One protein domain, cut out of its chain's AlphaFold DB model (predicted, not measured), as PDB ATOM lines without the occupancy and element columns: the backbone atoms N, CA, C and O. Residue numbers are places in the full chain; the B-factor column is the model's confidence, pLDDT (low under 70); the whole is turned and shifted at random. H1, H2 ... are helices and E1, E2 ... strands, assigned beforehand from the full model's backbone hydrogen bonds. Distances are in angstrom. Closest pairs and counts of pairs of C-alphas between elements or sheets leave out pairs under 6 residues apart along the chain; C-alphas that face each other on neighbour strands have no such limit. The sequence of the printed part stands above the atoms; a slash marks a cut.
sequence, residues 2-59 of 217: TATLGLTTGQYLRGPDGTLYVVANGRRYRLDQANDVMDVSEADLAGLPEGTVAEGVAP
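What this domain is: This is residues 2 to 59 of the 217 residues of an uncharacterized protein of Cryptosporangium phraense (UniProt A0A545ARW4). With little regular structure, this is a small meander sheet, E1, E2 and E3, each strand the antiparallel neighbour of the one before, with short helix H1 grazing it. The printed part has 58 residues, only 18 in named elements, in the order E1, E2, E3, H1: mixed, helices and strands. It is compact, radius of gyration of the C-alphas 10.5 A, spanning 29 by 22 by 17 A.

Where its parts are: Find C-alpha 20 at (120.985, 10.123, 205.055), where E2, residues 20 to 24, begins its 13.3 A. E3, residues 27 to 31, runs 12.9 A; E1, residues 12 to 14, 7.1 A. H1, residues 42 to 46, runs 6.0 A to C-alpha 46 at (117.862, -3.104, 202.300).

How they stand to each other: Inner strand E2 forms hairpins with E1, N 13 to O 21 2.8 A, and E3, N 22 to O 29 2.8 A, both within hydrogen-bond range. H1 only grazes the sheet; the closest C-alphas of E3 and H1, Arg 28 and Leu 45, are 7.8 A apart. H1's O i to N i+4 pair is within hydrogen-bond range.

The domain as a whole: The farthest C-alphas, Thr 2 and Pro 59, are 30.5 A apart. The printed part has no cut and no long link. Look for pLDDT under 70 at residues 2 to 4, 10, 32 to 35 and 52 to 59.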
ATOM      1  N   THR A   2     112.535 -11.770 210.650       46.91
ATOM      2  CA  THR A   2     113.020 -10.399 210.452       46.91
ATOM      3  C   THR A   2     111.969  -9.475 211.052       46.91
ATOM      4  O   THR A   2     110.814  -9.528 210.633       46.91
ATOM      5  N   ALA A   3     112.317  -8.718 212.091       48.09
ATOM      6  CA  ALA A   3     111.413  -7.720 212.644       48.09
ATOM      7  C   ALA A   3     111.280  -6.597 211.611       48.09
ATOM      8  O   ALA A   3     112.248  -5.903 211.329       48.09
ATOM      9  N   THR A   4     110.109  -6.458 210.993       60.16
ATOM     10  CA  THR A   4     109.839  -5.331 210.101       60.16
ATOM     11  C   THR A   4     109.715  -4.085 210.969       60.16
ATOM     12  O   THR A   4     108.736  -3.944 211.704       60.16
ATOM     13  N   LEU A   5     110.714  -3.202 210.932       70.38
ATOM     14  CA  LEU A   5     110.582  -1.864 211.502       70.38
ATOM     15  C   LEU A   5     109.372  -1.184 210.853       70.38
ATOM     16  O   LEU A   5     109.255  -1.139 209.628       70.38
ATOM     17  N   GLY A   6     108.445  -0.704 211.680       79.12
ATOM     18  CA  GLY A   6     107.245   0.010 211.245       79.12
ATOM     19  C   GLY A   6     107.585   1.419 210.770       79.12
ATOM     20  O   GLY A   6     107.192   2.387 211.414       79.12
ATOM     21  N   LEU A   7     108.361   1.523 209.690       81.19
ATOM     22  CA  LEU A   7     108.796   2.799 209.144       81.19
ATOM     23  C   LEU A   7     107.619   3.515 208.472       81.19
ATOM     24  O   LEU A   7     106.858   2.909 207.716       81.19
ATOM     25  N   THR A   8     107.467   4.808 208.745       78.00
ATOM     26  CA  THR A   8     106.387   5.649 208.214       78.00
ATOM     27  C   THR A   8     106.933   6.712 207.267       78.00
ATOM     28  O   THR A   8     108.060   7.177 207.421       78.00
ATOM     29  N   THR A   9     106.114   7.139 206.301       73.25
ATOM     30  CA  THR A   9     106.436   8.274 205.420       73.25
ATOM     31  C   THR A   9     106.836   9.509 206.239       73.25
ATOM     32  O   THR A   9     106.154   9.846 207.205       73.25
ATOM     33  N   GLY A  10     107.919  10.178 205.842       67.94
ATOM     34  CA  GLY A  10     108.471  11.363 206.506       67.94
ATOM     35  C   GLY A  10     109.555  11.075 207.549       67.94
ATOM     36  O   GLY A  10     110.111  12.016 208.102       67.94
ATOM     37  N   GLN A  11     109.889   9.809 207.825       80.00
ATOM     38  CA  GLN A  11     111.001   9.481 208.721       80.00
ATOM     39  C   GLN A  11     112.357   9.680 208.042       80.00
ATOM     40  O   GLN A  11     112.579   9.187 206.932       80.00
ATOM     41  N   TYR A  12     113.267  10.351 208.749       84.06
ATOM     42  CA  TYR A  12     114.663  10.517 208.360       84.06
ATOM     43  C   TYR A  12     115.505   9.383 208.943       84.06
ATOM     44  O   TYR A  12     115.461   9.117 210.145       84.06
ATOM     45  N   LEU A  13     116.279   8.715 208.095       86.25
ATOM     46  CA  LEU A  13     117.103   7.565 208.449       86.25
ATOM     47  C   LEU A  13     118.582   7.861 208.199       86.25
ATOM     48  O   LEU A  13     118.920   8.552 207.237       86.25
ATOM     49  N   ARG A  14     119.470   7.299 209.022       92.62
ATOM     50  CA  ARG A  14     120.918   7.283 208.787       92.62
ATOM     51  C   ARG A  14     121.373   5.844 208.626       92.62
ATOM     52  O   ARG A  14     121.164   5.024 209.518       92.62
ATOM     53  N   GLY A  15     121.982   5.548 207.484       92.25
ATOM     54  CA  GLY A  15     122.588   4.247 207.242       92.25
ATOM     55  C   GLY A  15     123.903   4.047 207.992       92.25
ATOM     56  O   GLY A  15     124.499   5.014 208.472       92.25
ATOM     57  N   PRO A  16     124.402   2.801 208.071       90.31
ATOM     58  CA  PRO A  16     125.679   2.494 208.717       90.31
ATOM     59  C   PRO A  16     126.885   3.204 208.083       90.31
ATOM     60  O   PRO A  16     127.904   3.396 208.742       90.31
ATOM     61  N   ASP A  17     126.771   3.594 206.813       90.69
ATOM     62  CA  ASP A  17     127.762   4.369 206.061       90.69
ATOM     63  C   ASP A  17     127.671   5.889 206.314       90.69
ATOM     64  O   ASP A  17     128.471   6.658 205.782       90.69
ATOM     65  N   GLY A  18     126.706   6.326 207.127       87.94
ATOM     66  CA  GLY A  18     126.425   7.730 207.406       87.94
ATOM     67  C   GLY A  18     125.550   8.416 206.357       87.94
ATOM     68  O   GLY A  18     125.224   9.589 206.537       87.94
ATOM     69  N   THR A  19     125.136   7.719 205.291       86.69
ATOM     70  CA  THR A  19     124.244   8.287 204.277       86.69
ATOM     71  C   THR A  19     122.865   8.547 204.880       86.69
ATOM     72  O   THR A  19     122.312   7.714 205.605       86.69
ATOM     73  N   LEU A  20     122.308   9.724 204.592       85.00
ATOM     74  CA  LEU A  20     120.985  10.123 205.055       85.00
ATOM     75  C   LEU A  20     119.920   9.734 204.033       85.00
ATOM     76  O   LEU A  20     120.125   9.857 202.824       85.00
ATOM     77  N   TYR A  21     118.768   9.299 204.531       83.94
ATOM     78  CA  TYR A  21     117.615   8.937 203.722       83.94
ATOM     79  C   TYR A  21     116.324   9.517 204.303       83.94
ATOM     80  O   TYR A  21     116.225   9.730 205.506       83.94
ATOM     81  N   VAL A  22     115.303   9.706 203.468       83.56
ATOM     82  CA  VAL A  22     113.906   9.871 203.895       83.56
ATOM     83  C   VAL A  22     113.062   8.730 203.356       83.56
ATOM     84  O   VAL A  22     113.248   8.286 202.218       83.56
ATOM     85  N   VAL A  23     112.127   8.249 204.172       80.56
ATOM     86  CA  VAL A  23     111.126   7.271 203.745       80.56
ATOM     87  C   VAL A  23     109.935   8.005 203.147       80.56
ATOM     88  O   VAL A  23     109.290   8.804 203.823       80.56
ATOM     89  N   ALA A  24     109.593   7.710 201.899       74.81
ATOM     90  CA  ALA A  24     108.360   8.185 201.283       74.81
ATOM     91  C   ALA A  24     107.750   7.087 200.414       74.81
ATOM     92  O   ALA A  24     108.454   6.399 199.684       74.81
ATOM     93  N   ASN A  25     106.433   6.886 200.513       76.38
ATOM     94  CA  ASN A  25     105.701   5.920 199.682       76.38
ATOM     95  C   ASN A  25     106.305   4.495 199.692       76.38
ATOM     96  O   ASN A  25     106.325   3.812 198.670       76.38
ATOM     97  N   GLY A  26     106.833   4.052 200.842       82.06
ATOM     98  CA  GLY A  26     107.473   2.735 200.995       82.06
ATOM     99  C   GLY A  26     108.847   2.597 200.323       82.06
ATOM    100  O   GLY A  26     109.348   1.483 200.185       82.06
ATOM    101  N   ARG A  27     109.453   3.706 199.897       83.19
ATOM    102  CA  ARG A  27     110.792   3.791 199.302       83.19
ATOM    103  C   ARG A  27     111.704   4.657 200.159       83.19
ATOM    104  O   ARG A  27     111.225   5.499 200.919       83.19
ATOM    105  N   ARG A  28     113.017   4.466 200.010       83.81
ATOM    106  CA  ARG A  28     114.033   5.357 200.586       83.81
ATOM    107  C   ARG A  28     114.599   6.284 199.513       83.81
ATOM    108  O   ARG A  28     114.864   5.845 198.393       83.81
ATOM    109  N   TYR A  29     114.816   7.542 199.872       78.38
ATOM    110  CA  TYR A  29     115.402   8.564 199.006       78.38
ATOM    111  C   TYR A  29     116.595   9.178 199.718       78.38
ATOM    112  O   TYR A  29     116.481   9.515 200.891       78.38
ATOM    113  N   ARG A  30     117.732   9.295 199.032       81.81
ATOM    114  CA  ARG A  30     118.951   9.872 199.607       81.81
ATOM    115  C   ARG A  30     118.767  11.368 199.864       81.81
ATOM    116  O   ARG A  30     118.169  12.057 199.044       81.81
ATOM    117  N   LEU A  31     119.306  11.846 200.977       72.88
ATOM    118  CA  LEU A  31     119.339  13.253 201.360       72.88
ATOM    119  C   LEU A  31     120.778  13.721 201.566       72.88
ATOM    120  O   LEU A  31     121.637  12.939 201.979       72.88
ATOM    121  N   ASP A  32     121.003  15.014 201.350       69.31
ATOM    122  CA  ASP A  32     122.278  15.660 201.666       69.31
ATOM    123  C   ASP A  32     122.338  16.098 203.138       69.31
ATOM    124  O   ASP A  32     123.404  16.061 203.753       69.31
ATOM    125  N   GLN A  33     121.194  16.471 203.731       66.50
ATOM    126  CA  GLN A  33     121.071  16.891 205.132       66.50
ATOM    127  C   GLN A  33     119.700  16.521 205.724       66.50
ATOM    128  O   GLN A  33     118.696  16.489 205.015       66.50
ATOM    129  N   ALA A  34     119.657  16.255 207.034       68.62
ATOM    130  CA  ALA A  34     118.436  16.025 207.804       68.62
ATOM    131  C   ALA A  34     118.671  16.325 209.294       68.62
ATOM    132  O   ALA A  34     119.744  16.033 209.829       68.62
ATOM    133  N   ASN A  35     117.648  16.861 209.960       61.03
ATOM    134  CA  ASN A  35     117.579  16.988 211.415       61.03
ATOM    135  C   ASN A  35     116.706  15.852 211.970       61.03
ATOM    136  O   ASN A  35     115.769  15.433 211.299       61.03
ATOM    137  N   ASP A  36     117.011  15.388 213.187       70.06
ATOM    138  CA  ASP A  36     116.285  14.316 213.893       70.06
ATOM    139  C   ASP A  36     116.243  12.982 213.120       70.06
ATOM    140  O   ASP A  36     115.242  12.582 212.525       70.06
ATOM    141  N   VAL A  37     117.400  12.314 213.080       81.38
ATOM    142  CA  VAL A  37     117.633  11.139 212.236       81.38
ATOM    143  C   VAL A  37     117.660   9.864 213.072       81.38
ATOM    144  O   VAL A  37     118.361   9.793 214.081       81.38
ATOM    145  N   MET A  38     116.945   8.835 212.620       86.62
ATOM    146  CA  MET A  38     116.977   7.500 213.211       86.62
ATOM    147  C   MET A  38     118.090   6.659 212.578       86.62
ATOM    148  O   MET A  38     118.080   6.414 211.372       86.62
ATOM    149  N   ASP A  39     119.032   6.175 213.387       89.25
ATOM    150  CA  ASP A  39     120.026   5.205 212.920       89.25
ATOM    151  C   ASP A  39     119.340   3.862 212.626       89.25
ATOM    152  O   ASP A  39     118.604   3.320 213.457       89.25
ATOM    153  N   VAL A  40     119.579   3.316 211.434       88.94
ATOM    154  CA  VAL A  40     118.992   2.050 210.973       88.94
ATOM    155  C   VAL A  40     120.076   1.087 210.515       88.94
ATOM    156  O   VAL A  40     121.140   1.492 210.042       88.94
ATOM    157  N   SER A  41     119.822  -0.214 210.659       88.56
ATOM    158  CA  SER A  41     120.774  -1.219 210.191       88.56
ATOM    159  C   SER A  41     120.740  -1.351 208.664       88.56
ATOM    160  O   SER A  41     119.744  -1.029 208.015       88.56
ATOM    161  N   GLU A  42     121.811  -1.901 208.084       87.62
ATOM    162  CA  GLU A  42     121.868  -2.217 206.647       87.62
ATOM    163  C   GLU A  42     120.712  -3.134 206.219       87.62
ATOM    164  O   GLU A  42     120.161  -2.992 205.133       87.62
ATOM    165  N   ALA A  43     120.314  -4.066 207.093       85.81
ATOM    166  CA  ALA A  43     119.220  -4.992 206.823       85.81
ATOM    167  C   ALA A  43     117.863  -4.273 206.742       85.81
ATOM    168  O   ALA A  43     117.042  -4.611 205.888       85.81
ATOM    169  N   ASP A  44     117.650  -3.267 207.591       85.81
ATOM    170  CA  ASP A  44     116.418  -2.474 207.609       85.81
ATOM    171  C   ASP A  44     116.350  -1.550 206.397       85.81
ATOM    172  O   ASP A  44     115.309  -1.440 205.748       85.81
ATOM    173  N   LEU A  45     117.490  -0.952 206.037       86.44
ATOM    174  CA  LEU A  45     117.617  -0.185 204.809       86.44
ATOM    175  C   LEU A  45     117.349  -1.059 203.594       86.44
ATOM    176  O   LEU A  45     116.536  -0.668 202.763       86.44
ATOM    177  N   ALA A  46     117.999  -2.218 203.460       87.50
ATOM    178  CA  ALA A  46     117.862  -3.104 202.300       87.50
ATOM    179  C   ALA A  46     116.416  -3.575 202.054       87.50
ATOM    180  O   ALA A  46     116.067  -3.907 200.921       87.50
ATOM    181  N   GLY A  47     115.570  -3.569 203.090       86.81
ATOM    182  CA  GLY A  47     114.129  -3.810 202.972       86.81
ATOM    183  C   GLY A  47     113.344  -2.680 202.290       86.81
ATOM    184  O   GLY A  47     112.220  -2.909 201.846       86.81
ATOM    185  N   LEU A  48     113.925  -1.482 202.177       84.50
ATOM    186  CA  LEU A  48     113.365  -0.327 201.482       84.50
ATOM    187  C   LEU A  48     114.036  -0.153 200.110       84.50
ATOM    188  O   LEU A  48     115.214   0.214 200.049       84.50
ATOM    189  N   PRO A  49     113.311  -0.361 198.996       87.81
ATOM    190  CA  PRO A  49     113.865  -0.110 197.674       87.81
ATOM    191  C   PRO A  49     114.234   1.371 197.516       87.81
ATOM    192  O   PRO A  49     113.492   2.261 197.946       87.81
ATOM    193  N   GLU A  50     115.374   1.633 196.874       82.75
ATOM    194  CA  GLU A  50     115.768   2.993 196.508       82.75
ATOM    195  C   GLU A  50     114.810   3.552 195.459       82.75
ATOM    196  O   GLU A  50     114.550   2.930 194.425       82.75
ATOM    197  N   GLY A  51     114.260   4.729 195.740       75.31
ATOM    198  CA  GLY A  51     113.528   5.497 194.748       75.31
ATOM    199  C   GLY A  51     114.494   6.114 193.744       75.31
ATOM    200  O   GLY A  51     115.503   6.711 194.118       75.31
ATOM    201  N   THR A  52     114.181   6.019 192.455       67.12
ATOM    202  CA  THR A  52     114.794   6.893 191.456       67.12
ATOM    203  C   THR A  52     114.211   8.292 191.641       67.12
ATOM    204  O   THR A  52     112.995   8.467 191.686       67.12
ATOM    205  N   VAL A  53     115.079   9.304 191.729       57.62
ATOM    206  CA  VAL A  53     114.716  10.723 191.959       57.62
ATOM    207  C   VAL A  53     113.668  11.244 190.948       57.62
ATOM    208  O   VAL A  53     112.991  12.233 191.199       57.62
ATOM    209  N   ALA A  54     113.488  10.549 189.819       46.06
ATOM    210  CA  ALA A  54     112.586  10.912 188.731       46.06
ATOM    211  C   ALA A  54     111.113  10.471 188.890       46.06
ATOM    212  O   ALA A  54     110.277  10.942 188.123       46.06
ATOM    213  N   GLU A  55     110.752   9.615 189.852       44.47
ATOM    214  CA  GLU A  55     109.356   9.190 190.034       44.47
ATOM    215  C   GLU A  55     108.810   9.600 191.403       44.47
ATOM    216  O   GLU A  55     108.949   8.887 192.394       44.47
ATOM    217  N   GLY A  56     108.144  10.757 191.420       47.38
ATOM    218  CA  GLY A  56     107.056  11.048 192.351       47.38
ATOM    219  C   GLY A  56     107.423  11.010 193.834       47.38
ATOM    220  O   GLY A  56     107.138  10.038 194.525       47.38
ATOM    221  N   VAL A  57     107.888  12.160 194.327       44.78
ATOM    222  CA  VAL A  57     107.940  12.533 195.750       44.78
ATOM    223  C   VAL A  57     109.064  11.856 196.544       44.78
ATOM    224  O   VAL A  57     108.858  10.903 197.283       44.78
ATOM    225  N   ALA A  58     110.225  12.496 196.542       44.16
ATOM    226  CA  ALA A  58     110.505  13.348 197.686       44.16
ATOM    227  C   ALA A  58     110.859  14.727 197.113       44.16
ATOM    228  O   ALA A  58     111.995  14.903 196.671       44.16
ATOM    229  N   PRO A  59     109.943  15.728 197.080       45.34
ATOM    230  CA  PRO A  59     110.483  17.048 197.310       45.34
ATOM    231  C   PRO A  59     111.231  16.866 198.623       45.34
ATOM    232  O   PRO A  59     110.743  16.212 199.551       45.34
TER     233      PRO A  59